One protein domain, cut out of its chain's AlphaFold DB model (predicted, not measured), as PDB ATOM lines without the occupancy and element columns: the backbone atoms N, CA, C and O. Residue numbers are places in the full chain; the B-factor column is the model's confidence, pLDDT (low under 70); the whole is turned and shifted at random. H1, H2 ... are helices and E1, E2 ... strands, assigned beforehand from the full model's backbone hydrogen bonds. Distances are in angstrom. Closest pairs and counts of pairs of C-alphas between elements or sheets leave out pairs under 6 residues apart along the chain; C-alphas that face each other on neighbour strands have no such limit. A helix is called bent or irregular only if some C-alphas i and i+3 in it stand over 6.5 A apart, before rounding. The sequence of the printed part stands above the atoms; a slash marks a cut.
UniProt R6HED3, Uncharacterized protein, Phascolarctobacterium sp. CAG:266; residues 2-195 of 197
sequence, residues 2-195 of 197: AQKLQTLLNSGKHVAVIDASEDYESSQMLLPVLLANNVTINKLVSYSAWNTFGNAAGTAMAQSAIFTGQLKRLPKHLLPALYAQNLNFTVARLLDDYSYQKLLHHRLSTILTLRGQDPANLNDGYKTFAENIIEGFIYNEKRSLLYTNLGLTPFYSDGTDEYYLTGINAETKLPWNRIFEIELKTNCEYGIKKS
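What this domain is: This is residues 2 to 195 of the 197 residues of an uncharacterized protein of Phascolarctobacterium sp. CAG:266 (UniProt R6HED3). A long two-stranded ribbon, E3 and E4, packs on the long helix arm H4a, which runs through the middle of an elongated body; away from the ribbon, H4a packs on E2 of a tiny sheet, E1 and E2, which H3 covers. H5 packs along E3 and crosses H4a, H4b reaches toward one end, and the short helices H1 and H2 lie near each other at the margin. The printed part has 194 residues, with five named helices and four named strands in the order H1 E1 H2 E2 H3 H4 H5 E3 E4; E1 and E2 are parallel, E3 and E4 antiparallel, and the class is mixed, helices and strands. It is compact, with a radius of gyration of the C-alphas of 17.5 A, and spans 58 by 29 by 29 A, only just a rod.

How they stand to each other: E3, residues 161 to 173, and E4, residues 183 to 194, form an antiparallel hairpin, with N 164 and O 191 2.9 A apart. H4, residues 76 to 113, was assigned as one helix by its hydrogen bonds but is bent, C-alphas 103 and 106 being 7.3 A apart; its arms, H4a to 103 and H4b from 106, stand at a steep tilt of 46 degrees. H4a is irregular, C-alphas 77 and 80 being 7.0 A apart. The closest C-alphas of H4a and E4, Asn 88 and Cys 188, are 5.5 A apart. H5, residues 124 to 150, is only just irregular, with C-alphas 147 and 150 6.8 A apart; its residues 134 to 142 alone touch H4a, closest at C-alphas Leu 95 and Ile 138, 6.6 A, at a steep tilt of 51 degrees, opposite ways. H3, residues 53 to 71, forms a helical hairpin with H4a, touching it with residues 63 to 71 alone, closest at C-alphas Phe 67 and Asn 86, 6.8 A. E1, residues 16 to 18, H2, residues 30 to 36, and E2, residues 46 to 48, form a strand-helix-strand unit, two parallel strands with a helix between, with a right-handed crossover; N 17 and O 46 are 2.9 A apart. H1, residues 2 to 10, is close to H2 but not clearly touching, closest at C-alphas Ala 2 and Leu 34, 5.5 A. Every O i to N i+4 pair is within hydrogen-bond range in H1, H2, H3 and H4b, against 19 of 24 in H4a and 22 of 23 in H5.

Where its parts are: H1 begins at C-alpha 2, (8.915, -58.353, 29.819). H3 measures 26.5 A, H4a 38.3 A, H5 35.6 A, E3 36.5 A and E4 36.4 A, which ends at C-alpha 194, (-14.939, -63.614, 44.652).

The domain as a whole: The C-alphas farthest apart, Gly 116 and Thr 160, are 58.3 A apart. The printed part has no cut, and E1 to H2 is the long link. Residues 22 to 28 have pLDDT under 70.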
ATOM      1  N   ALA A   2      10.295 -57.992  29.461       91.06
ATOM      2  CA  ALA A   2       8.915 -58.353  29.819       91.06
ATOM      3  C   ALA A   2       8.808 -59.411  30.936       91.06
ATOM      4  O   ALA A   2       8.148 -59.175  31.940       91.06
ATOM      5  N   GLN A   3       9.548 -60.522  30.838       93.06
ATOM      6  CA  GLN A   3       9.526 -61.578  31.861       93.06
ATOM      7  C   GLN A   3      10.019 -61.106  33.243       93.06
ATOM      8  O   GLN A   3       9.450 -61.473  34.271       93.06
ATOM      9  N   LYS A   4      11.047 -60.244  33.282       94.88
ATOM     10  CA  LYS A   4      11.542 -59.641  34.530       94.88
ATOM     11  C   LYS A   4      10.484 -58.722  35.142       94.88
ATOM     12  O   LYS A   4      10.252 -58.789  36.345       94.88
ATOM     13  N   LEU A   5       9.828 -57.903  34.318       95.81
ATOM     14  CA  LEU A   5       8.738 -57.034  34.760       95.81
ATOM     15  C   LEU A   5       7.562 -57.856  35.306       95.81
ATOM     16  O   LEU A   5       7.115 -57.596  36.418       95.81
ATOM     17  N   GLN A   6       7.132 -58.899  34.588       96.75
ATOM     18  CA  GLN A   6       6.075 -59.799  35.053       96.75
ATOM     19  C   GLN A   6       6.438 -60.465  36.386       96.75
ATOM     20  O   GLN A   6       5.598 -60.557  37.275       96.75
ATOM     21  N   THR A   7       7.696 -60.880  36.561       97.06
ATOM     22  CA  THR A   7       8.178 -61.465  37.823       97.06
ATOM     23  C   THR A   7       8.061 -60.471  38.980       97.06
ATOM     24  O   THR A   7       7.574 -60.829  40.052       97.06
ATOM     25  N   LEU A   8       8.455 -59.211  38.767       97.31
ATOM     26  CA  LEU A   8       8.323 -58.161  39.780       97.31
ATOM     27  C   LEU A   8       6.853 -57.926  40.153       97.31
ATOM     28  O   LEU A   8       6.530 -57.914  41.342       97.31
ATOM     29  N   LEU A   9       5.968 -57.820  39.158       96.69
ATOM     30  CA  LEU A   9       4.529 -57.642  39.374       96.69
ATOM     31  C   LEU A   9       3.909 -58.827  40.129       96.69
ATOM     32  O   LEU A   9       3.172 -58.622  41.091       96.69
ATOM     33  N   ASN A  10       4.263 -60.061  39.763       94.25
ATOM     34  CA  ASN A  10       3.792 -61.270  40.448       94.25
ATOM     35  C   ASN A  10       4.290 -61.362  41.897       94.25
ATOM     36  O   ASN A  10       3.594 -61.902  42.747       94.25
ATOM     37  N   SER A  11       5.465 -60.801  42.198       94.94
ATOM     38  CA  SER A  11       5.988 -60.711  43.571       94.94
ATOM     39  C   SER A  11       5.374 -59.572  44.404       94.94
ATOM     40  O   SER A  11       5.863 -59.274  45.493       94.94
ATOM     41  N   GLY A  12       4.337 -58.898  43.892       92.44
ATOM     42  CA  GLY A  12       3.651 -57.801  44.581       92.44
ATOM     43  C   GLY A  12       4.452 -56.498  44.629       92.44
ATOM     44  O   GLY A  12       4.148 -55.619  45.435       92.44
ATOM     45  N   LYS A  13       5.498 -56.351  43.803       96.31
ATOM     46  CA  LYS A  13       6.265 -55.101  43.743       96.31
ATOM     47  C   LYS A  13       5.476 -54.032  43.001       96.31
ATOM     48  O   LYS A  13       4.888 -54.274  41.952       96.31
ATOM     49  N   HIS A  14       5.555 -52.817  43.523       96.69
ATOM     50  CA  HIS A  14       5.058 -51.614  42.874       96.69
ATOM     51  C   HIS A  14       6.043 -51.164  41.800       96.69
ATOM     52  O   HIS A  14       7.113 -50.648  42.125       96.69
ATOM     53  N   VAL A  15       5.705 -51.399  40.531       97.62
ATOM     54  CA  VAL A  15       6.587 -51.087  39.401       97.62
ATOM     55  C   VAL A  15       6.010 -49.958  38.559       97.62
ATOM     56  O   VAL A  15       4.844 -49.999  38.172       97.62
ATOM     57  N   ALA A  16       6.853 -48.973  38.269       97.19
ATOM     58  CA  ALA A  16       6.605 -47.916  37.300       97.19
ATOM     59  C   ALA A  16       7.345 -48.225  35.995       97.19
ATOM     60  O   ALA A  16       8.451 -48.772  36.020       97.19
ATOM     61  N   VAL A  17       6.752 -47.851  34.865       96.38
ATOM     62  CA  VAL A  17       7.367 -47.963  33.540       96.38
ATOM     63  C   VAL A  17       7.486 -46.575  32.924       96.38
ATOM     64  O   VAL A  17       6.498 -45.856  32.799       96.38
ATOM     65  N   ILE A  18       8.706 -46.220  32.525       95.00
ATOM     66  CA  ILE A  18       9.001 -45.017  31.748       95.00
ATOM     67  C   ILE A  18       9.483 -45.499  30.383       95.00
ATOM     68  O   ILE A  18      10.522 -46.157  30.302       95.00
ATOM     69  N   ASP A  19       8.718 -45.221  29.333       91.38
ATOM     70  CA  ASP A  19       9.111 -45.537  27.962       91.38
ATOM     71  C   ASP A  19       9.786 -44.312  27.335       91.38
ATOM     72  O   ASP A  19       9.134 -43.344  26.950       91.38
ATOM     73  N   ALA A  20      11.116 -44.370  27.267       87.94
ATOM     74  CA  ALA A  20      11.969 -43.320  26.716       87.94
ATOM     75  C   ALA A  20      12.354 -43.566  25.247       87.94
ATOM     76  O   ALA A  20      13.301 -42.953  24.765       87.94
ATOM     77  N   SER A  21      11.679 -44.487  24.546       83.88
ATOM     78  CA  SER A  21      11.954 -44.724  23.125       83.88
ATOM     79  C   SER A  21      11.715 -43.450  22.308       83.88
ATOM     80  O   SER A  21      10.672 -42.808  22.442       83.88
ATOM     81  N   GLU A  22      12.682 -43.089  21.469       69.75
ATOM     82  CA  GLU A  22      12.579 -41.948  20.546       69.75
ATOM     83  C   GLU A  22      11.964 -42.377  19.206       69.75
ATOM     84  O   GLU A  22      11.180 -41.635  18.615       69.75
ATOM     85  N   ASP A  23      12.252 -43.608  18.769       62.75
ATOM     86  CA  ASP A  23      11.784 -44.142  17.494       62.75
ATOM     87  C   ASP A  23      10.323 -44.611  17.564       62.75
ATOM     88  O   ASP A  23       9.942 -45.470  18.365       62.75
ATOM     89  N   TYR A  24       9.507 -44.084  16.647       58.91
ATOM     90  CA  TYR A  24       8.110 -44.482  16.431       58.91
ATOM     91  C   TYR A  24       7.968 -45.779  15.605       58.91
ATOM     92  O   TYR A  24       6.853 -46.219  15.314       58.91
ATOM     93  N   GLU A  25       9.088 -46.410  15.240       55.44
ATOM     94  CA  GLU A  25       9.127 -47.731  14.615       55.44
ATOM     95  C   GLU A  25       8.934 -48.820  15.686       55.44
ATOM     96  O   GLU A  25       9.657 -48.915  16.680       55.44
ATOM     97  N   SER A  26       7.907 -49.647  15.488       56.28
ATOM     98  CA  SER A  26       7.288 -50.514  16.509       56.28
ATOM     99  C   SER A  26       8.209 -51.447  17.311       56.28
ATOM    100  O   SER A  26       7.829 -51.867  18.403       56.28
ATOM    101  N   SER A  27       9.409 -51.766  16.818       55.72
ATOM    102  CA  SER A  27      10.328 -52.712  17.462       55.72
ATOM    103  C   SER A  27      11.098 -52.149  18.659       55.72
ATOM    104  O   SER A  27      11.677 -52.938  19.405       55.72
ATOM    105  N   GLN A  28      11.138 -50.824  18.852       65.75
ATOM    106  CA  GLN A  28      11.839 -50.205  19.988       65.75
ATOM    107  C   GLN A  28      10.914 -49.743  21.120       65.75
ATOM    108  O   GLN A  28      11.374 -49.540  22.245       65.75
ATOM    109  N   MET A  29       9.615 -49.602  20.850       82.50
ATOM    110  CA  MET A  29       8.646 -49.189  21.862       82.50
ATOM    111  C   MET A  29       8.457 -50.290  22.906       82.50
ATOM    112  O   MET A  29       8.293 -51.471  22.586       82.50
ATOM    113  N   LEU A  30       8.434 -49.904  24.180       87.12
ATOM    114  CA  LEU A  30       8.361 -50.864  25.272       87.12
ATOM    115  C   LEU A  30       6.962 -51.472  25.383       87.12
ATOM    116  O   LEU A  30       6.832 -52.681  25.575       87.12
ATOM    117  N   LEU A  31       5.910 -50.660  25.245       91.31
ATOM    118  CA  LEU A  31       4.542 -51.130  25.463       91.31
ATOM    119  C   LEU A  31       4.110 -52.266  24.508       91.31
ATOM    120  O   LEU A  31       3.588 -53.258  25.021       91.31
ATOM    121  N   PRO A  32       4.375 -52.227  23.183       90.50
ATOM    122  CA  PRO A  32       4.112 -53.362  22.294       90.50
ATOM    123  C   PRO A  32       4.783 -54.658  22.755       90.50
ATOM    124  O   PRO A  32       4.158 -55.717  22.737       90.50
ATOM    125  N   VAL A  33       6.032 -54.582  23.233       91.06
ATOM    126  CA  VAL A  33       6.756 -55.748  23.762       91.06
ATOM    127  C   VAL A  33       6.069 -56.291  25.016       91.06
ATOM    128  O   VAL A  33       5.956 -57.506  25.171       91.06
ATOM    129  N   LEU A  34       5.588 -55.421  25.910       93.94
ATOM    130  CA  LEU A  34       4.849 -55.840  27.107       93.94
ATOM    131  C   LEU A  34       3.519 -56.516  26.747       93.94
ATOM    132  O   LEU A  34       3.222 -57.585  27.282       93.94
ATOM    133  N   LEU A  35       2.761 -55.930  25.818       93.81
ATOM    134  CA  LEU A  35       1.478 -56.461  25.351       93.81
ATOM    135  C   LEU A  35       1.646 -57.818  24.657       93.81
ATOM    136  O   LEU A  35       0.962 -58.771  25.017       93.81
ATOM    137  N   ALA A  36       2.612 -57.949  23.742       92.81
ATOM    138  CA  ALA A  36       2.894 -59.201  23.032       92.81
ATOM    139  C   ALA A  36       3.329 -60.349  23.961       92.81
ATOM    140  O   ALA A  36       3.173 -61.520  23.624       92.81
ATOM    141  N   ASN A  37       3.870 -60.020  25.137       94.38
ATOM    142  CA  ASN A  37       4.264 -60.990  26.160       94.38
ATOM    143  C   ASN A  37       3.206 -61.164  27.264       94.38
ATOM    144  O   ASN A  37       3.511 -61.760  28.296       94.38
ATOM    145  N   ASN A  38       1.985 -60.648  27.070       95.38
ATOM    146  CA  ASN A  38       0.882 -60.707  28.035       95.38
ATOM    147  C   ASN A  38       1.274 -60.212  29.433       95.38
ATOM    148  O   ASN A  38       0.825 -60.752  30.446       95.38
ATOM    149  N   VAL A  39       2.132 -59.189  29.501       97.44
ATOM    150  CA  VAL A  39       2.483 -58.601  30.790       97.44
ATOM    151  C   VAL A  39       1.235 -57.958  31.385       97.44
ATOM    152  O   VAL A  39       0.540 -57.222  30.688       97.44
ATOM    153  N   THR A  40       0.950 -58.210  32.664       96.75
ATOM    154  CA  THR A  40      -0.229 -57.677  33.372       96.75
ATOM    155  C   THR A  40      -0.051 -56.190  33.684       96.75
ATOM    156  O   THR A  40       0.167 -55.798  34.833       96.75
ATOM    157  N   ILE A  41      -0.071 -55.347  32.651       97.44
ATOM    158  CA  ILE A  41       0.251 -53.917  32.765       97.44
ATOM    159  C   ILE A  41      -0.808 -53.131  33.551       97.44
ATOM    160  O   ILE A  41      -0.518 -52.044  34.040       97.44
ATOM    161  N   ASN A  42      -1.993 -53.705  33.782       97.62
ATOM    162  CA  ASN A  42      -2.986 -53.156  34.709       97.62
ATOM    163  C   ASN A  42      -2.559 -53.196  36.190       97.62
ATOM    164  O   ASN A  42      -3.216 -52.579  37.022       97.62
ATOM    165  N   LYS A  43      -1.461 -53.890  36.523       97.81
ATOM    166  CA  LYS A  43      -0.845 -53.895  37.862       97.81
ATOM    167  C   LYS A  43       0.306 -52.897  38.009       97.81
ATOM    168  O   LYS A  43       0.925 -52.833  39.073       97.81
ATOM    169  N   LEU A  44       0.638 -52.147  36.956       98.19
ATOM    170  CA  LEU A  44       1.635 -51.086  37.054       98.19
ATOM    171  C   LEU A  44       1.157 -50.000  38.017       98.19
ATOM    172  O   LEU A  44      -0.022 -49.652  38.065       98.19
ATOM    173  N   VAL A  45       2.101 -49.431  38.759       97.69
ATOM    174  CA  VAL A  45       1.829 -48.228  39.545       97.69
ATOM    175  C   VAL A  45       1.719 -47.014  38.643       97.69
ATOM    176  O   VAL A  45       0.854 -46.177  38.867       97.69
ATOM    177  N   SER A  46       2.564 -46.925  37.621       98.06
ATOM    178  CA  SER A  46       2.475 -45.878  36.616       98.06
ATOM    179  C   SER A  46       3.080 -46.328  35.294       98.06
ATOM    180  O   SER A  46       3.957 -47.198  35.239       98.06
ATOM    181  N   TYR A  47       2.597 -45.705  34.228       97.75
ATOM    182  CA  TYR A  47       3.181 -45.733  32.897       97.75
ATOM    183  C   TYR A  47       3.317 -44.284  32.436       97.75
ATOM    184  O   TYR A  47       2.382 -43.506  32.622       97.75
ATOM    185  N   SER A  48       4.445 -43.915  31.839       96.06
ATOM    186  CA  SER A  48       4.544 -42.651  31.113       96.06
ATOM    187  C   SER A  48       5.550 -42.736  29.978       96.06
ATOM    188  O   SER A  48       6.562 -43.429  30.069       96.06
ATOM    189  N   ALA A  49       5.243 -42.021  28.905       93.00
ATOM    190  CA  ALA A  49       6.051 -41.940  27.695       93.00
ATOM    191  C   ALA A  49       5.960 -40.548  27.046       93.00
ATOM    192  O   ALA A  49       6.131 -40.402  25.836       93.00
ATOM    193  N   TRP A  50       5.604 -39.533  27.842       81.88
ATOM    194  CA  TRP A  50       5.348 -38.184  27.352       81.88
ATOM    195  C   TRP A  50       6.630 -37.561  26.788       81.88
ATOM    196  O   TRP A  50       7.628 -37.552  27.491       81.88
ATOM    197  N   ASN A  51       6.566 -37.073  25.542       79.88
ATOM    198  CA  ASN A  51       7.556 -36.400  24.674       79.88
ATOM    199  C   ASN A  51       9.059 -36.324  25.046       79.88
ATOM    200  O   ASN A  51       9.893 -36.456  24.157       79.88
ATOM    201  N   THR A  52       9.436 -36.058  26.295       85.38
ATOM    202  CA  THR A  52      10.818 -36.003  26.779       85.38
ATOM    203  C   THR A  52      10.990 -36.871  28.023       85.38
ATOM    204  O   THR A  52      10.084 -37.000  28.846       85.38
ATOM    205  N   PHE A  53      12.194 -37.411  28.234       88.75
ATOM    206  CA  PHE A  53      12.466 -38.244  29.410       88.75
ATOM    207  C   PHE A  53      12.131 -37.543  30.736       88.75
ATOM    208  O   PHE A  53      11.550 -38.164  31.620       88.75
ATOM    209  N   GLY A  54      12.465 -36.255  30.880       91.75
ATOM    210  CA  GLY A  54      12.200 -35.502  32.112       91.75
ATOM    211  C   GLY A  54      10.709 -35.419  32.443       91.75
ATOM    212  O   GLY A  54      10.316 -35.646  33.587       91.75
ATOM    213  N   ASN A  55       9.886 -35.181  31.424       90.56
ATOM    214  CA  ASN A  55       8.435 -35.171  31.537       90.56
ATOM    215  C   ASN A  55       7.894 -36.552  31.919       90.56
ATOM    216  O   ASN A  55       7.198 -36.681  32.928       90.56
ATOM    217  N   ALA A  56       8.278 -37.593  31.177       93.38
ATOM    218  CA  ALA A  56       7.820 -38.950  31.443       93.38
ATOM    219  C   ALA A  56       8.237 -39.445  32.842       93.38
ATOM    220  O   ALA A  56       7.428 -39.980  33.604       93.38
ATOM    221  N   ALA A  57       9.496 -39.215  33.224       95.38
ATOM    222  CA  ALA A  57      10.017 -39.594  34.530       95.38
ATOM    223  C   ALA A  57       9.335 -38.820  35.663       95.38
ATOM    224  O   ALA A  57       8.931 -39.427  36.656       95.38
ATOM    225  N   GLY A  58       9.166 -37.503  35.516       96.75
ATOM    226  CA  GLY A  58       8.476 -36.664  36.496       96.75
ATOM    227  C   GLY A  58       7.046 -37.138  36.755       96.75
ATOM    228  O   GLY A  58       6.665 -37.346  37.908       96.75
ATOM    229  N   THR A  59       6.280 -37.396  35.691       96.31
ATOM    230  CA  THR A  59       4.909 -37.917  35.783       96.31
ATOM    231  C   THR A  59       4.865 -39.292  36.448       96.31
ATOM    232  O   THR A  59       4.124 -39.483  37.417       96.31
ATOM    233  N   ALA A  60       5.687 -40.240  35.987       97.38
ATOM    234  CA  ALA A  60       5.707 -41.594  36.530       97.38
ATOM    235  C   ALA A  60       6.111 -41.622  38.013       97.38
ATOM    236  O   ALA A  60       5.517 -42.373  38.795       97.38
ATOM    237  N   MET A  61       7.087 -40.796  38.414       97.94
ATOM    238  CA  MET A  61       7.532 -40.672  39.805       97.94
ATOM    239  C   MET A  61       6.472 -40.015  40.689       97.94
ATOM    240  O   MET A  61       6.199 -40.532  41.771       97.94
ATOM    241  N   ALA A  62       5.850 -38.921  40.240       98.38
ATOM    242  CA  ALA A  62       4.817 -38.227  41.005       98.38
ATOM    243  C   ALA A  62       3.612 -39.140  41.277       98.38
ATOM    244  O   ALA A  62       3.210 -39.299  42.431       98.38
ATOM    245  N   GLN A  63       3.096 -39.812  40.240       98.38
ATOM    246  CA  GLN A  63       2.020 -40.793  40.391       98.38
ATOM    247  C   GLN A  63       2.421 -41.910  41.367       98.38
ATOM    248  O   GLN A  63       1.668 -42.229  42.290       98.38
ATOM    249  N   SER A  64       3.632 -42.459  41.217       98.50
ATOM    250  CA  SER A  64       4.120 -43.537  42.084       98.50
ATOM    251  C   SER A  64       4.242 -43.118  43.542       98.50
ATOM    252  O   SER A  64       3.864 -43.876  44.438       98.50
ATOM    253  N   ALA A  65       4.753 -41.915  43.798       98.44
ATOM    254  CA  ALA A  65       4.892 -41.373  45.142       98.44
ATOM    255  C   ALA A  65       3.523 -41.155  45.800       98.44
ATOM    256  O   ALA A  65       3.332 -41.541  46.953       98.44
ATOM    257  N   ILE A  66       2.556 -40.604  45.058       98.44
ATOM    258  CA  ILE A  66       1.184 -40.412  45.542       98.44
ATOM    259  C   ILE A  66       0.550 -41.765  45.875       98.44
ATOM    260  O   ILE A  66       0.109 -41.967  47.006       98.44
ATOM    261  N   PHE A  67       0.555 -42.711  44.935       98.56
ATOM    262  CA  PHE A  67      -0.062 -44.023  45.120       98.56
ATOM    263  C   PHE A  67       0.553 -44.788  46.299       98.56
ATOM    264  O   PHE A  67      -0.154 -45.198  47.221       98.56
ATOM    265  N   THR A  68       1.880 -44.934  46.322       98.06
ATOM    266  CA  THR A  68       2.566 -45.689  47.384       98.06
ATOM    267  C   THR A  68       2.522 -44.975  48.738       98.06
ATOM    268  O   THR A  68       2.505 -45.634  49.779       98.06
ATOM    269  N   GLY A  69       2.466 -43.640  48.750       98.19
ATOM    270  CA  GLY A  69       2.258 -42.845  49.955       98.19
ATOM    271  C   GLY A  69       0.868 -43.055  50.555       98.19
ATOM    272  O   GLY A  69       0.751 -43.275  51.760       98.19
ATOM    273  N   GLN A  70      -0.180 -43.047  49.725       98.44
ATOM    274  CA  GLN A  70      -1.556 -43.306  50.161       98.44
ATOM    275  C   GLN A  70      -1.762 -44.755  50.607       98.44
ATOM    276  O   GLN A  70      -2.413 -44.987  51.624       98.44
ATOM    277  N   LEU A  71      -1.133 -45.720  49.931       97.38
ATOM    278  CA  LEU A  71      -1.201 -47.139  50.295       97.38
ATOM    279  C   LEU A  71      -0.752 -47.409  51.743       97.38
ATOM    280  O   LEU A  71      -1.274 -48.308  52.394       97.38
ATOM    281  N   LYS A  72       0.188 -46.613  52.269       96.94
ATOM    282  CA  LYS A  72       0.677 -46.715  53.658       96.94
ATOM    283  C   LYS A  72      -0.244 -46.063  54.692       96.94
ATOM    284  O   LYS A  72      -0.072 -46.303  55.883       96.94
ATOM    285  N   ARG A  73      -1.150 -45.184  54.259       97.50
ATOM    286  CA  ARG A  73      -1.950 -44.316  55.139       97.50
ATOM    287  C   ARG A  73      -3.420 -44.707  55.176       97.50
ATOM    288  O   ARG A  73      -4.063 -44.523  56.204       97.50
ATOM    289  N   LEU A  74      -3.957 -45.196  54.061       98.12
ATOM    290  CA  LEU A  74      -5.376 -45.494  53.938       98.12
ATOM    291  C   LEU A  74      -5.744 -46.813  54.641       98.12
ATOM    292  O   LEU A  74      -5.005 -47.797  54.549       98.12
ATOM    293  N   PRO A  75      -6.908 -46.872  55.309       97.69
ATOM    294  CA  PRO A  75      -7.495 -48.123  55.774       97.69
ATOM    295  C   PRO A  75      -7.698 -49.138  54.639       97.69
ATOM    296  O   PRO A  75      -8.020 -48.763  53.512       97.69
ATOM    297  N   LYS A  76      -7.614 -50.439  54.962       95.62
ATOM    298  CA  LYS A  76      -7.732 -51.542  53.983       95.62
ATOM    299  C   LYS A  76      -8.981 -51.463  53.094       95.62
ATOM    300  O   LYS A  76      -8.883 -51.703  51.897       95.62
ATOM    301  N   HIS A  77     -10.127 -51.077  53.657       95.38
ATOM    302  CA  HIS A  77     -11.393 -50.989  52.916       95.38
ATOM    303  C   HIS A  77     -11.410 -49.886  51.839       95.38
ATOM    304  O   HIS A  77     -12.266 -49.916  50.963       95.38
ATOM    305  N   LEU A  78     -10.474 -48.926  51.876       97.81
ATOM    306  CA  LEU A  78     -10.330 -47.883  50.850       97.81
ATOM    307  C   LEU A  78      -9.310 -48.243  49.763       97.81
ATOM    308  O   LEU A  78      -9.200 -47.527  48.766       97.81
ATOM    309  N   LEU A  79      -8.567 -49.342  49.920       97.81
ATOM    310  CA  LEU A  79      -7.555 -49.742  48.947       97.81
ATOM    311  C   LEU A  79      -8.138 -50.079  47.567       97.81
ATOM    312  O   LEU A  79      -7.560 -49.599  46.596       97.81
ATOM    313  N   PRO A  80      -9.284 -50.779  47.422       97.69
ATOM    314  CA  PRO A  80      -9.870 -51.000  46.100       97.69
ATOM    315  C   PRO A  80     -10.073 -49.700  45.309       97.69
ATOM    316  O   PRO A  80      -9.699 -49.614  44.139       97.69
ATOM    317  N   ALA A  81     -10.579 -48.653  45.971       97.75
ATOM    318  CA  ALA A  81     -10.780 -47.343  45.360       97.75
ATOM    319  C   ALA A  81      -9.452 -46.656  44.997       97.75
ATOM    320  O   ALA A  81      -9.349 -46.068  43.920       97.75
ATOM    321  N   LEU A  82      -8.421 -46.763  45.848       98.56
ATOM    322  CA  LEU A  82      -7.078 -46.252  45.546       98.56
ATOM    323  C   LEU A  82      -6.497 -46.909  44.284       98.56
ATOM    324  O   LEU A  82      -6.004 -46.212  43.398       98.56
ATOM    325  N   TYR A  83      -6.559 -48.240  44.194       98.50
ATOM    326  CA  TYR A  83      -6.071 -48.981  43.028       98.50
ATOM    327  C   TYR A  83      -6.873 -48.635  41.767       98.50
ATOM    328  O   TYR A  83      -6.270 -48.415  40.718       98.50
ATOM    329  N   ALA A  84      -8.199 -48.507  41.866       98.44
ATOM    330  CA  ALA A  84      -9.049 -48.120  40.740       98.44
ATOM    331  C   ALA A  84      -8.724 -46.707  40.219       98.44
ATOM    332  O   ALA A  84      -8.582 -46.510  39.012       98.44
ATOM    333  N   GLN A  85      -8.536 -45.727  41.111       98.31
ATOM    334  CA  GLN A  85      -8.143 -44.365  40.724       98.31
ATOM    335  C   GLN A  85      -6.746 -44.328  40.093       98.31
ATOM    336  O   GLN A  85      -6.546 -43.663  39.076       98.31
ATOM    337  N   ASN A  86      -5.790 -45.077  40.653       98.69
ATOM    338  CA  ASN A  86      -4.449 -45.176  40.085       98.69
ATOM    339  C   ASN A  86      -4.455 -45.832  38.696       98.69
ATOM    340  O   ASN A  86      -3.762 -45.371  37.786       98.69
ATOM    341  N   LEU A  87      -5.261 -46.881  38.510       98.69
ATOM    342  CA  LEU A  87      -5.431 -47.514  37.208       98.69
ATOM    343  C   LEU A  87      -6.090 -46.557  36.210       98.69
ATOM    344  O   LEU A  87      -5.608 -46.461  35.088       98.69
ATOM    345  N   ASN A  88      -7.117 -45.797  36.609       98.69
ATOM    346  CA  ASN A  88      -7.755 -44.813  35.727       98.69
ATOM    347  C   ASN A  88      -6.752 -43.777  35.198       98.69
ATOM    348  O   ASN A  88      -6.750 -43.471  34.007       98.69
ATOM    349  N   PHE A  89      -5.866 -43.274  36.062       98.38
ATOM    350  CA  PHE A  89      -4.812 -42.352  35.642       98.38
ATOM    351  C   PHE A  89      -3.767 -43.037  34.748       98.38
ATOM    352  O   PHE A  89      -3.350 -42.478  33.736       98.38
ATOM    353  N   THR A  90      -3.393 -44.279  35.056       98.56
ATOM    354  CA  THR A  90      -2.487 -45.070  34.204       98.56
ATOM    355  C   THR A  90      -3.085 -45.310  32.813       98.56
ATOM    356  O   THR A  90      -2.384 -45.165  31.816       98.56
ATOM    357  N   VAL A  91      -4.387 -45.598  32.718       98.69
ATOM    358  CA  VAL A  91      -5.116 -45.712  31.444       98.69
ATOM    359  C   VAL A  91      -5.075 -44.396  30.673       98.69
ATOM    360  O   VAL A  91      -4.808 -44.417  29.472       98.69
ATOM    361  N   ALA A  92      -5.249 -43.253  31.344       98.31
ATOM    362  CA  ALA A  92      -5.089 -41.952  30.699       98.31
ATOM    363  C   ALA A  92      -3.688 -41.784  30.089       98.31
ATOM    364  O   ALA A  92      -3.571 -41.302  28.970       98.31
ATOM    365  N   ARG A  93      -2.620 -42.216  30.775       97.81
ATOM    366  CA  ARG A  93      -1.249 -42.177  30.227       97.81
ATOM    367  C   ARG A  93      -1.019 -43.176  29.090       97.81
ATOM    368  O   ARG A  93      -0.301 -42.863  28.152       97.81
ATOM    369  N   LEU A  94      -1.632 -44.359  29.120       97.94
ATOM    370  CA  LEU A  94      -1.549 -45.320  28.007       97.94
ATOM    371  C   LEU A  94      -2.245 -44.790  26.738       97.94
ATOM    372  O   LEU A  94      -1.774 -44.995  25.619       97.94
ATOM    373  N   LEU A  95      -3.366 -44.090  26.893       98.38
ATOM    374  CA  LEU A  95      -4.091 -43.501  25.766       98.38
ATOM    375  C   LEU A  95      -3.427 -42.213  25.256       98.38
ATOM    376  O   LEU A  95      -3.337 -42.013  24.051       98.38
ATOM    377  N   ASP A  96      -2.914 -41.369  26.145       96.75
ATOM    378  CA  ASP A  96      -2.259 -40.111  25.779       96.75
ATOM    379  C   ASP A  96      -0.802 -40.342  25.328       96.75
ATOM    380  O   ASP A  96      -0.471 -40.245  24.148       96.75
ATOM    381  N   ASP A  97       0.073 -40.768  26.240       95.38
ATOM    382  CA  ASP A  97       1.513 -40.865  25.991       95.38
ATOM    383  C   ASP A  97       1.886 -41.958  24.975       95.38
ATOM    384  O   ASP A  97       2.865 -41.824  24.246       95.38
ATOM    385  N   TYR A  98       1.153 -43.073  24.934       94.44
ATOM    386  CA  TYR A  98       1.426 -44.134  23.961       94.44
ATOM    387  C   TYR A  98       0.533 -44.024  22.732       94.44
ATOM    388  O   TYR A  98       1.025 -43.827  21.623       94.44
ATOM    389  N   SER A  99      -0.780 -44.142  22.915       95.75
ATOM    390  CA  SER A  99      -1.685 -44.270  21.773       95.75
ATOM    391  C   SER A  99      -1.679 -42.985  20.938       95.75
ATOM    392  O   SER A  99      -1.426 -43.020  19.735       95.75
ATOM    393  N   TYR A 100      -1.872 -41.829  21.569       96.12
ATOM    394  CA  TYR A 100      -1.859 -40.559  20.859       96.12
ATOM    395  C   TYR A 100      -0.444 -40.132  20.447       96.12
ATOM    396  O   TYR A 100      -0.156 -40.034  19.253       96.12
ATOM    397  N   GLN A 101       0.448 -39.908  21.415       92.81
ATOM    398  CA  GLN A 101       1.758 -39.300  21.159       92.81
ATOM    399  C   GLN A 101       2.688 -40.196  20.331       92.81
ATOM    400  O   GLN A 101       3.400 -39.688  19.465       92.81
ATOM    401  N   LYS A 102       2.686 -41.519  20.555       89.62
ATOM    402  CA  LYS A 102       3.582 -42.438  19.832       89.62
ATOM    403  C   LYS A 102       2.972 -43.026  18.565       89.62
ATOM    404  O   LYS A 102       3.651 -43.072  17.544       89.62
ATOM    405  N   LEU A 103       1.717 -43.473  18.592       91.94
ATOM    406  CA  LEU A 103       1.149 -44.164  17.426       91.94
ATOM    407  C   LEU A 103       0.496 -43.221  16.412       91.94
ATOM    408  O   LEU A 103       0.615 -43.449  15.203       91.94
ATOM    409  N   LEU A 104      -0.213 -42.190  16.880       95.12
ATOM    410  CA  LEU A 104      -1.046 -41.359  16.011       95.12
ATOM    411  C   LEU A 104      -0.382 -40.045  15.599       95.12
ATOM    412  O   LEU A 104      -0.463 -39.687  14.426       95.12
ATOM    413  N   HIS A 105       0.259 -39.330  16.527       94.62
ATOM    414  CA  HIS A 105       0.670 -37.935  16.342       94.62
ATOM    415  C   HIS A 105       1.483 -37.709  15.057       94.62
ATOM    416  O   HIS A 105       1.113 -36.877  14.229       94.62
ATOM    417  N   HIS A 106       2.534 -38.505  14.823       92.25
ATOM    418  CA  HIS A 106       3.361 -38.392  13.615       92.25
ATOM    419  C   HIS A 106       2.573 -38.674  12.322       92.25
ATOM    420  O   HIS A 106       2.713 -37.973  11.313       92.25
ATOM    421  N   ARG A 107       1.696 -39.687  12.345       94.81
ATOM    422  CA  ARG A 107       0.858 -40.050  11.192       94.81
ATOM    423  C   ARG A 107      -0.154 -38.952  10.886       94.81
ATOM    424  O   ARG A 107      -0.311 -38.574   9.729       94.81
ATOM    425  N   LEU A 108      -0.804 -38.411  11.915       97.25
ATOM    426  CA  LEU A 108      -1.755 -37.312  11.782       97.25
ATOM    427  C   LEU A 108      -1.068 -36.036  11.285       97.25
ATOM    428  O   LEU A 108      -1.586 -35.389  10.380       97.25
ATOM    429  N   SER A 109       0.125 -35.730  11.801       97.00
ATOM    430  CA  SER A 109       0.973 -34.638  11.310       97.00
ATOM    431  C   SER A 109       1.226 -34.772   9.804       97.00
ATOM    432  O   SER A 109       0.898 -33.870   9.036       97.00
ATOM    433  N   THR A 110       1.659 -35.954   9.355       96.81
ATOM    434  CA  THR A 110       1.886 -36.244   7.928       96.81
ATOM    435  C   THR A 110       0.613 -36.058   7.089       96.81
ATOM    436  O   THR A 110       0.639 -35.427   6.033       96.81
ATOM    437  N   ILE A 111      -0.525 -36.573   7.566       97.38
ATOM    438  CA  ILE A 111      -1.841 -36.456   6.915       97.38
ATOM    439  C   ILE A 111      -2.261 -34.991   6.736       97.38
ATOM    440  O   ILE A 111      -2.833 -34.654   5.694       97.38
ATOM    441  N   LEU A 112      -2.012 -34.145   7.738       98.19
ATOM    442  CA  LEU A 112      -2.330 -32.716   7.720       98.19
ATOM    443  C   LEU A 112      -1.391 -31.949   6.785       98.19
ATOM    444  O   LEU A 112      -1.867 -31.197   5.934       98.19
ATOM    445  N   THR A 113      -0.083 -32.205   6.857       97.81
ATOM    446  CA  THR A 113       0.911 -31.575   5.976       97.81
ATOM    447  C   THR A 113       0.657 -31.899   4.506       97.81
ATOM    448  O   THR A 113       0.659 -30.996   3.672       97.81
ATOM    449  N   LEU A 114       0.339 -33.155   4.171       97.81
ATOM    450  CA  LEU A 114      -0.027 -33.548   2.801       97.81
ATOM    451  C   LEU A 114      -1.306 -32.859   2.295       97.81
ATOM    452  O   LEU A 114      -1.513 -32.750   1.089       97.81
ATOM    453  N   ARG A 115      -2.159 -32.379   3.204       97.12
ATOM    454  CA  ARG A 115      -3.359 -31.582   2.902       97.12
ATOM    455  C   ARG A 115      -3.104 -30.069   2.951       97.12
ATOM    456  O   ARG A 115      -4.052 -29.284   2.954       97.12
ATOM    457  N   GLY A 116      -1.839 -29.654   2.996       97.25
ATOM    458  CA  GLY A 116      -1.436 -28.249   3.011       97.25
ATOM    459  C   GLY A 116      -1.752 -27.526   4.321       97.25
ATOM    460  O   GLY A 116      -1.915 -26.310   4.305       97.25
ATOM    461  N   GLN A 117      -1.889 -28.253   5.432       97.94
ATOM    462  CA  GLN A 117      -2.122 -27.673   6.753       97.94
ATOM    463  C   GLN A 117      -0.864 -27.728   7.614       97.94
ATOM    464  O   GLN A 117      -0.116 -28.705   7.561       97.94
ATOM    465  N   ASP A 118      -0.681 -26.703   8.443       97.56
ATOM    466  CA  ASP A 118       0.323 -26.688   9.503       97.56
ATOM    467  C   ASP A 118      -0.237 -27.398  10.755       97.56
ATOM    468  O   ASP A 118      -1.183 -26.895  11.366       97.56
ATOM    469  N   PRO A 119       0.326 -28.546  11.186       97.12
ATOM    470  CA  PRO A 119      -0.103 -29.246  12.399       97.12
ATOM    471  C   PRO A 119      -0.007 -28.405  13.686       97.12
ATOM    472  O   PRO A 119      -0.661 -28.730  14.683       97.12
ATOM    473  N   ALA A 120       0.804 -27.341  13.678       97.50
ATOM    474  CA  ALA A 120       0.953 -26.400  14.783       97.50
ATOM    475  C   ALA A 120      -0.038 -25.220  14.733       97.50
ATOM    476  O   ALA A 120      -0.117 -24.473  15.710       97.50
ATOM    477  N   ASN A 121      -0.785 -25.053  13.637       97.75
ATOM    478  CA  ASN A 121      -1.744 -23.965  13.456       97.75
ATOM    479  C   ASN A 121      -2.855 -24.345  12.458       97.75
ATOM    480  O   ASN A 121      -2.823 -23.999  11.275       97.75
ATOM    481  N   LEU A 122      -3.849 -25.074  12.953       97.75
ATOM    482  CA  LEU A 122      -5.012 -25.513  12.192       97.75
ATOM    483  C   LEU A 122      -6.080 -24.418  12.121       97.75
ATOM    484  O   LEU A 122      -6.350 -23.719  13.094       97.75
ATOM    485  N   ASN A 123      -6.765 -24.327  10.983       95.69
ATOM    486  CA  ASN A 123      -8.068 -23.661  10.943       95.69
ATOM    487  C   ASN A 123      -9.154 -24.544  11.583       95.69
ATOM    488  O   ASN A 123      -8.960 -25.747  11.776       95.69
ATOM    489  N   ASP A 124     -10.319 -23.957  11.857       95.00
ATOM    490  CA  ASP A 124     -11.417 -24.633  12.560       95.00
ATOM    491  C   ASP A 124     -11.880 -25.918  11.855       95.00
ATOM    492  O   ASP A 124     -12.088 -26.943  12.503       95.00
ATOM    493  N   GLY A 125     -11.965 -25.906  10.520       96.88
ATOM    494  CA  GLY A 125     -12.371 -27.082   9.745       96.88
ATOM    495  C   GLY A 125     -11.401 -28.253   9.909       96.88
ATOM    496  O   GLY A 125     -11.819 -29.397  10.111       96.88
ATOM    497  N   TYR A 126     -10.097 -27.975   9.883       97.75
ATOM    498  CA  TYR A 126      -9.075 -29.000  10.073       97.75
ATOM    499  C   TYR A 126      -8.855 -29.394  11.530       97.75
ATOM    500  O   TYR A 126      -8.463 -30.533  11.786       97.75
ATOM    501  N   LYS A 127      -9.166 -28.510  12.483       97.94
ATOM    502  CA  LYS A 127      -9.247 -28.873  13.897       97.94
ATOM    503  C   LYS A 127     -10.329 -29.931  14.112       97.94
ATOM    504  O   LYS A 127     -10.017 -30.993  14.640       97.94
ATOM    505  N   THR A 128     -11.552 -29.699  13.632       98.06
ATOM    506  CA  THR A 128     -12.642 -30.687  13.730       98.06
ATOM    507  C   THR A 128     -12.300 -31.988  13.001       98.06
ATOM    508  O   THR A 128     -12.542 -33.076  13.518       98.06
ATOM    509  N   PHE A 129     -11.684 -31.902  11.818       98.19
ATOM    510  CA  PHE A 129     -11.194 -33.080  11.100       98.19
ATOM    511  C   PHE A 129     -10.193 -33.899  11.930       98.19
ATOM    512  O   PHE A 129     -10.322 -35.121  12.014       98.19
ATOM    513  N   ALA A 130      -9.213 -33.240  12.554       98.50
ATOM    514  CA  ALA A 130      -8.230 -33.895  13.408       98.50
ATOM    515  C   ALA A 130      -8.884 -34.506  14.657       98.50
ATOM    516  O   ALA A 130      -8.601 -35.658  14.976       98.50
ATOM    517  N   GLU A 131      -9.795 -33.786  15.317       98.50
ATOM    518  CA  GLU A 131     -10.535 -34.277  16.488       98.50
ATOM    519  C   GLU A 131     -11.310 -35.563  16.181       98.50
ATOM    520  O   GLU A 131     -11.184 -36.529  16.928       98.50
ATOM    521  N   ASN A 132     -11.999 -35.634  15.037       98.50
ATOM    522  CA  ASN A 132     -12.722 -36.840  14.622       98.50
ATOM    523  C   ASN A 132     -11.789 -38.051  14.416       98.50
ATOM    524  O   ASN A 132     -12.137 -39.180  14.769       98.50
ATOM    525  N   ILE A 133     -10.595 -37.839  13.847       98.50
ATOM    526  CA  ILE A 133      -9.595 -38.909  13.681       98.50
ATOM    527  C   ILE A 133      -9.081 -39.377  15.045       98.50
ATOM    528  O   ILE A 133      -8.966 -40.582  15.277       98.50
ATOM    529  N   ILE A 134      -8.765 -38.434  15.934       98.69
ATOM    530  CA  ILE A 134      -8.246 -38.713  17.276       98.69
ATOM    531  C   ILE A 134      -9.274 -39.499  18.087       98.69
ATOM    532  O   ILE A 134      -8.929 -40.531  18.658       98.69
ATOM    533  N   GLU A 135     -10.533 -39.061  18.088       98.56
ATOM    534  CA  GLU A 135     -11.617 -39.721  18.813       98.56
ATOM    535  C   GLU A 135     -11.808 -41.164  18.333       98.56
ATOM    536  O   GLU A 135     -11.793 -42.098  19.138       98.56
ATOM    537  N   GLY A 136     -11.901 -41.373  17.014       98.56
ATOM    538  CA  GLY A 136     -12.035 -42.710  16.434       98.56
ATOM    539  C   GLY A 136     -10.839 -43.617  16.745       98.56
ATOM    540  O   GLY A 136     -11.013 -44.799  17.054       98.56
ATOM    541  N   PHE A 137      -9.620 -43.074  16.714       98.69
ATOM    542  CA  PHE A 137      -8.410 -43.819  17.052       98.69
ATOM    543  C   PHE A 137      -8.385 -44.225  18.533       98.69
ATOM    544  O   PHE A 137      -8.235 -45.406  18.848       98.69
ATOM    545  N   ILE A 138      -8.617 -43.282  19.449       98.62
ATOM    546  CA  ILE A 138      -8.617 -43.534  20.898       98.62
ATOM    547  C   ILE A 138      -9.760 -44.469  21.306       98.62
ATOM    548  O   ILE A 138      -9.580 -45.315  22.187       98.62
ATOM    549  N   TYR A 139     -10.912 -44.393  20.636       98.50
ATOM    550  CA  TYR A 139     -12.004 -45.345  20.824       98.50
ATOM    551  C   TYR A 139     -11.582 -46.790  20.516       98.50
ATOM    552  O   TYR A 139     -11.950 -47.714  21.249       98.50
ATOM    553  N   ASN A 140     -10.799 -47.002  19.459       98.50
ATOM    554  CA  ASN A 140     -10.299 -48.330  19.115       98.50
ATOM    555  C   ASN A 140      -9.219 -48.795  20.098       98.50
ATOM    556  O   ASN A 140      -9.299 -49.918  20.604       98.50
ATOM    557  N   GLU A 141      -8.273 -47.923  20.446       98.25
ATOM    558  CA  GLU A 141      -7.171 -48.262  21.353       98.25
ATOM    559  C   GLU A 141      -7.663 -48.594  22.765       98.25
ATOM    560  O   GLU A 141      -7.257 -49.611  23.330       98.25
ATOM    561  N   LYS A 142      -8.621 -47.835  23.324       98.25
ATOM    562  CA  LYS A 142      -9.186 -48.154  24.650       98.25
ATOM    563  C   LYS A 142      -9.874 -49.523  24.666       98.25
ATOM    564  O   LYS A 142      -9.758 -50.257  25.644       98.25
ATOM    565  N   ARG A 143     -10.573 -49.891  23.583       98.44
ATOM    566  CA  ARG A 143     -11.218 -51.208  23.453       98.44
ATOM    567  C   ARG A 143     -10.179 -52.312  23.334       98.44
ATOM    568  O   ARG A 143     -10.301 -53.322  24.020       98.44
ATOM    569  N   SER A 144      -9.167 -52.106  22.494       97.88
ATOM    570  CA  SER A 144      -8.058 -53.043  22.330       97.88
ATOM    571  C   SER A 144      -7.378 -53.311  23.674       97.88
ATOM    572  O   SER A 144      -7.347 -54.454  24.125       97.88
ATOM    573  N   LEU A 145      -6.949 -52.263  24.384       98.25
ATOM    574  CA  LEU A 145      -6.300 -52.382  25.692       98.25
ATOM    575  C   LEU A 145      -7.180 -53.098  26.723       98.25
ATOM    576  O   LEU A 145      -6.689 -53.975  27.433       98.25
ATOM    577  N   LEU A 146      -8.474 -52.764  26.794       98.56
ATOM    578  CA  LEU A 146      -9.411 -53.392  27.725       98.56
ATOM    579  C   LEU A 146      -9.522 -54.903  27.491       98.56
ATOM    580  O   LEU A 146      -9.342 -55.683  28.422       98.56
ATOM    581  N   TYR A 147      -9.800 -55.315  26.254       97.81
ATOM    582  CA  TYR A 147     -10.157 -56.703  25.953       97.81
ATOM    583  C   TYR A 147      -8.967 -57.613  25.650       97.81
ATOM    584  O   TYR A 147      -9.132 -58.828  25.653       97.81
ATOM    585  N   THR A 148      -7.779 -57.061  25.404       97.06
ATOM    586  CA  THR A 148      -6.574 -57.860  25.119       97.06
ATOM    587  C   THR A 148      -5.581 -57.896  26.275       97.06
ATOM    588  O   THR A 148      -4.673 -58.723  26.261       97.06
ATOM    589  N   ASN A 149      -5.736 -57.035  27.290       97.81
ATOM    590  CA  ASN A 149      -4.820 -57.024  28.428       97.81
ATOM    591  C   ASN A 149      -5.465 -56.556  29.742       97.81
ATOM    592  O   ASN A 149      -5.552 -57.325  30.697       97.81
ATOM    593  N   LEU A 150      -5.935 -55.306  29.806       98.25
ATOM    594  CA  LEU A 150      -6.225 -54.636  31.077       98.25
ATOM    595  C   LEU A 150      -7.417 -55.224  31.840       98.25
ATOM    596  O   LEU A 150      -7.443 -55.158  33.069       98.25
ATOM    597  N   GLY A 151      -8.405 -55.770  31.129       97.81
ATOM    598  CA  GLY A 151      -9.587 -56.407  31.712       97.81
ATOM    599  C   GLY A 151      -9.458 -57.919  31.900       97.81
ATOM    600  O   GLY A 151     -10.367 -58.539  32.448       97.81
ATOM    601  N   LEU A 152      -8.354 -58.531  31.453       97.06
ATOM    602  CA  LEU A 152      -8.193 -59.990  31.469       97.06
ATOM    603  C   LEU A 152      -7.793 -60.541  32.839       97.06
ATOM    604  O   LEU A 152      -8.100 -61.686  33.160       97.06
ATOM    605  N   THR A 153      -7.116 -59.732  33.650       97.00
ATOM    606  CA  THR A 153      -6.653 -60.108  34.990       97.00
ATOM    607  C   THR A 153      -7.130 -59.092  36.017       97.00
ATOM    608  O   THR A 153      -7.332 -57.928  35.661       97.00
ATOM    609  N   PRO A 154      -7.256 -59.462  37.302       97.62
ATOM    610  CA  PRO A 154      -7.599 -58.481  38.315       97.62
ATOM    611  C   PRO A 154      -6.449 -57.484  38.480       97.62
ATOM    612  O   PRO A 154      -5.275 -57.869  38.540       97.62
ATOM    613  N   PHE A 155      -6.783 -56.197  38.551       97.56
ATOM    614  CA  PHE A 155      -5.808 -55.140  38.829       97.56
ATOM    615  C   PHE A 155      -5.478 -55.053  40.325       97.56
ATOM    616  O   PHE A 155      -4.418 -54.560  40.703       97.56
ATOM    617  N   TYR A 156      -6.370 -55.560  41.179       97.12
ATOM    618  CA  TYR A 156      -6.200 -55.625  42.624       97.12
ATOM    619  C   TYR A 156      -6.939 -56.841  43.196       97.12
ATOM    620  O   TYR A 156      -7.961 -57.264  42.657       97.12
ATOM    621  N   SER A 157      -6.427 -57.393  44.293       95.38
ATOM    622  CA  SER A 157      -7.126 -58.376  45.119       95.38
ATOM    623  C   SER A 157      -6.832 -58.091  46.584       95.38
ATOM    624  O   SER A 157      -5.698 -57.758  46.935       95.38
ATOM    625  N   ASP A 158      -7.846 -58.227  47.435       93.50
ATOM    626  CA  ASP A 158      -7.708 -58.109  48.889       93.50
ATOM    627  C   ASP A 158      -7.662 -59.475  49.605       93.50
ATOM    628  O   ASP A 158      -7.673 -59.539  50.836       93.50
ATOM    629  N   GLY A 159      -7.587 -60.562  48.830       90.94
ATOM    630  CA  GLY A 159      -7.630 -61.946  49.295       90.94
ATOM    631  C   GLY A 159      -9.036 -62.552  49.328       90.94
ATOM    632  O   GLY A 159      -9.157 -63.766  49.202       90.94
ATOM    633  N   THR A 160     -10.090 -61.741  49.424       93.69
ATOM    634  CA  THR A 160     -11.492 -62.203  49.370       93.69
ATOM    635  C   THR A 160     -12.104 -61.933  48.005       93.69
ATOM    636  O   THR A 160     -12.760 -62.802  47.430       93.69
ATOM    637  N   ASP A 161     -11.845 -60.737  47.493       96.56
ATOM    638  CA  ASP A 161     -12.377 -60.220  46.253       96.56
ATOM    639  C   ASP A 161     -11.245 -59.915  45.263       96.56
ATOM    640  O   ASP A 161     -10.128 -59.509  45.609       96.56
ATOM    641  N   GLU A 162     -11.561 -60.105  43.991       97.62
ATOM    642  CA  GLU A 162     -10.759 -59.758  42.833       97.62
ATOM    643  C   GLU A 162     -11.447 -58.637  42.054       97.62
ATOM    644  O   GLU A 162     -12.613 -58.747  41.659       97.62
ATOM    645  N   TYR A 163     -10.707 -57.563  41.793       98.19
ATOM    646  CA  TYR A 163     -11.215 -56.356  41.153       98.19
ATOM    647  C   TYR A 163     -10.707 -56.274  39.715       98.19
ATOM    648  O   TYR A 163      -9.499 -56.263  39.469       98.19
ATOM    649  N   TYR A 164     -11.634 -56.208  38.762       98.50
ATOM    650  CA  TYR A 164     -11.365 -56.226  37.324       98.50
ATOM    651  C   TYR A 164     -11.761 -54.902  36.683       98.50
ATOM    652  O   TYR A 164     -12.792 -54.331  37.029       98.50
ATOM    653  N   LEU A 165     -10.975 -54.441  35.711       98.50
ATOM    654  CA  LEU A 165     -11.365 -53.338  34.840       98.50
ATOM    655  C   LEU A 165     -12.384 -53.861  33.822       98.50
ATOM    656  O   LEU A 165     -12.078 -54.787  33.074       98.50
ATOM    657  N   THR A 166     -13.585 -53.288  33.790       98.31
ATOM    658  CA  THR A 166     -14.689 -53.760  32.931       98.31
ATOM    659  C   THR A 166     -15.086 -52.760  31.856       98.31
ATOM    660  O   THR A 166     -15.722 -53.143  30.878       98.31
ATOM    661  N   GLY A 167     -14.688 -51.496  32.000       98.38
ATOM    662  CA  GLY A 167     -15.003 -50.446  31.042       98.38
ATOM    663  C   GLY A 167     -13.984 -49.318  31.080       98.38
ATOM    664  O   GLY A 167     -13.411 -49.007  32.123       98.38
ATOM    665  N   ILE A 168     -13.764 -48.701  29.922       98.69
ATOM    666  CA  ILE A 168     -12.970 -47.480  29.778       98.69
ATOM    667  C   ILE A 168     -13.806 -46.496  28.969       98.69
ATOM    668  O   ILE A 168     -14.028 -46.701  27.770       98.69
ATOM    669  N   ASN A 169     -14.246 -45.421  29.610       98.19
ATOM    670  CA  ASN A 169     -14.803 -44.251  28.947       98.19
ATOM    671  C   ASN A 169     -13.678 -43.234  28.757       98.19
ATOM    672  O   ASN A 169     -12.907 -42.990  29.684       98.19
ATOM    673  N   ALA A 170     -13.546 -42.707  27.542       98.12
ATOM    674  CA  ALA A 170     -12.488 -41.782  27.168       98.12
ATOM    675  C   ALA A 170     -13.066 -40.728  26.227       98.12
ATOM    676  O   ALA A 170     -13.686 -41.091  25.229       98.12
ATOM    677  N   GLU A 171     -12.856 -39.461  26.556       97.81
ATOM    678  CA  GLU A 171     -13.265 -38.311  25.752       97.81
ATOM    679  C   GLU A 171     -12.030 -37.499  25.390       97.81
ATOM    680  O   GLU A 171     -11.191 -37.225  26.254       97.81
ATOM    681  N   THR A 172     -11.930 -37.109  24.122       97.88
ATOM    682  CA  THR A 172     -10.784 -36.373  23.585       97.88
ATOM    683  C   THR A 172     -11.218 -35.089  22.914       97.88
ATOM    684  O   THR A 172     -12.219 -35.068  22.204       97.88
ATOM    685  N   LYS A 173     -10.410 -34.043  23.055       97.56
ATOM    686  CA  LYS A 173     -10.497 -32.838  22.223       97.56
ATOM    687  C   LYS A 173      -9.125 -32.203  22.068       97.56
ATOM    688  O   LYS A 173      -8.225 -32.441  22.875       97.56
ATOM    689  N   LEU A 174      -8.983 -31.347  21.066       98.31
ATOM    690  CA  LEU A 174      -7.820 -30.487  20.932       98.31
ATOM    691  C   LEU A 174      -8.052 -29.216  21.766       98.31
ATOM    692  O   LEU A 174      -8.983 -28.458  21.469       98.31
ATOM    693  N   PRO A 175      -7.233 -28.962  22.807       97.00
ATOM    694  CA  PRO A 175      -7.378 -27.768  23.643       97.00
ATOM    695  C   PRO A 175      -6.983 -26.487  22.895       97.00
ATOM    696  O   PRO A 175      -7.380 -25.393  23.284       97.00
ATOM    697  N   TRP A 176      -6.227 -26.632  21.807       97.12
ATOM    698  CA  TRP A 176      -5.710 -25.555  20.975       97.12
ATOM    699  C   TRP A 176      -5.909 -25.898  19.498       97.12
ATOM    700  O   TRP A 176      -6.164 -27.049  19.145       97.12
ATOM    701  N   ASN A 177      -5.701 -24.927  18.614       97.38
ATOM    702  CA  ASN A 177      -5.709 -25.131  17.163       97.38
ATOM    703  C   ASN A 177      -4.423 -25.832  16.668       97.38
ATOM    704  O   ASN A 177      -3.794 -25.394  15.714       97.38
ATOM    705  N   ARG A 178      -3.984 -26.900  17.341       97.75
ATOM    706  CA  ARG A 178      -2.781 -27.683  17.017       97.75
ATOM    707  C   ARG A 178      -2.897 -29.095  17.570       97.75
ATOM    708  O   ARG A 178      -3.570 -29.296  18.574       97.75
ATOM    709  N   ILE A 179      -2.168 -30.042  16.985       97.38
ATOM    710  CA  ILE A 179      -2.177 -31.453  17.412       97.38
ATOM    711  C   ILE A 179      -1.050 -31.817  18.389       97.38
ATOM    712  O   ILE A 179      -0.789 -32.986  18.624       97.38
ATOM    713  N   PHE A 180      -0.348 -30.861  18.985       94.88
ATOM    714  CA  PHE A 180       0.763 -31.205  19.884       94.88
ATOM    715  C   PHE A 180       0.324 -32.029  21.113       94.88
ATOM    716  O   PHE A 180       1.050 -32.903  21.581       94.88
ATOM    717  N   GLU A 181      -0.867 -31.754  21.642       94.31
ATOM    718  CA  GLU A 181      -1.425 -32.412  22.825       94.31
ATOM    719  C   GLU A 181      -2.947 -32.511  22.708       94.31
ATOM    720  O   GLU A 181      -3.574 -31.731  21.986       94.31
ATOM    721  N   ILE A 182      -3.528 -33.456  23.443       97.12
ATOM    722  CA  ILE A 182      -4.976 -33.621  23.570       97.12
ATOM    723  C   ILE A 182      -5.394 -33.356  25.014       97.12
ATOM    724  O   ILE A 182      -4.662 -33.657  25.953       97.12
ATOM    725  N   GLU A 183      -6.601 -32.830  25.206       97.56
ATOM    726  CA  GLU A 183      -7.284 -32.981  26.486       97.56
ATOM    727  C   GLU A 183      -7.973 -34.345  26.463       97.56
ATOM    728  O   GLU A 183      -8.842 -34.584  25.622       97.56
ATOM    729  N   LEU A 184      -7.569 -35.227  27.375       97.44
ATOM    730  CA  LEU A 184      -8.127 -36.563  27.542       97.44
ATOM    731  C   LEU A 184      -8.773 -36.679  28.924       97.44
ATOM    732  O   LEU A 184      -8.105 -36.521  29.948       97.44
ATOM    733  N   LYS A 185     -10.062 -37.018  28.959       97.31
ATOM    734  CA  LYS A 185     -10.766 -37.393  30.192       97.31
ATOM    735  C   LYS A 185     -11.043 -38.882  30.180       97.31
ATOM    736  O   LYS A 185     -11.647 -39.373  29.232       97.31
ATOM    737  N   THR A 186     -10.639 -39.588  31.234       97.56
ATOM    738  CA  THR A 186     -10.922 -41.018  31.396       97.56
ATOM    739  C   THR A 186     -11.765 -41.294  32.632       97.56
ATOM    740  O   THR A 186     -11.537 -40.732  33.707       97.56
ATOM    741  N   ASN A 187     -12.719 -42.206  32.476       97.88
ATOM    742  CA  ASN A 187     -13.471 -42.792  33.573       97.88
ATOM    743  C   ASN A 187     -13.523 -44.312  33.392       97.88
ATOM    744  O   ASN A 187     -14.106 -44.815  32.428       97.88
ATOM    745  N   CYS A 188     -12.879 -45.033  34.304       98.31
ATOM    746  CA  CYS A 188     -12.823 -46.487  34.295       98.31
ATOM    747  C   CYS A 188     -13.938 -47.089  35.150       98.31
ATOM    748  O   CYS A 188     -14.178 -46.661  36.278       98.31
ATOM    749  N   GLU A 189     -14.563 -48.134  34.627       98.00
ATOM    750  CA  GLU A 189     -15.541 -48.951  35.340       98.00
ATOM    751  C   GLU A 189     -14.874 -50.236  35.823       98.00
ATOM    752  O   GLU A 189     -13.990 -50.781  35.152       98.00
ATOM    753  N   TYR A 190     -15.301 -50.731  36.980       96.38
ATOM    754  CA  TYR A 190     -14.728 -51.926  37.581       96.38
ATOM    755  C   TYR A 190     -15.796 -52.864  38.136       96.38
ATOM    756  O   TYR A 190     -16.824 -52.439  38.661       96.38
ATOM    757  N   GLY A 191     -15.512 -54.159  38.023       96.06
ATOM    758  CA  GLY A 191     -16.325 -55.249  38.546       96.06
ATOM    759  C   GLY A 191     -15.583 -56.039  39.619       96.06
ATOM    760  O   GLY A 191     -14.354 -55.993  39.702       96.06
ATOM    761  N   ILE A 192     -16.341 -56.779  40.425       96.94
ATOM    762  CA  ILE A 192     -15.825 -57.587  41.533       96.94
ATOM    763  C   ILE A 192     -16.203 -59.050  41.299       96.94
ATOM    764  O   ILE A 192     -17.343 -59.353  40.943       96.94
ATOM    765  N   LYS A 193     -15.250 -59.957  41.510       94.25
ATOM    766  CA  LYS A 193     -15.478 -61.404  41.585       94.25
ATOM    767  C   LYS A 193     -14.917 -61.921  42.902       94.25
ATOM    768  O   LYS A 193     -13.898 -61.421  43.354       94.25
ATOM    769  N   LYS A 194     -15.540 -62.938  43.497       89.31
ATOM    770  CA  LYS A 194     -14.939 -63.614  44.652       89.31
ATOM    771  C   LYS A 194     -13.698 -64.384  44.214       89.31
ATOM    772  O   LYS A 194     -13.754 -65.077  43.196       89.31
ATOM    773  N   SER A 195     -12.629 -64.298  44.996       80.50
ATOM    774  CA  SER A 195     -11.438 -65.123  44.812       80.50
ATOM    775  C   SER A 195     -11.825 -66.601  44.888       80.50
ATOM    776  O   SER A 195     -12.559 -67.015  45.791       80.50
TER     777      SER A 195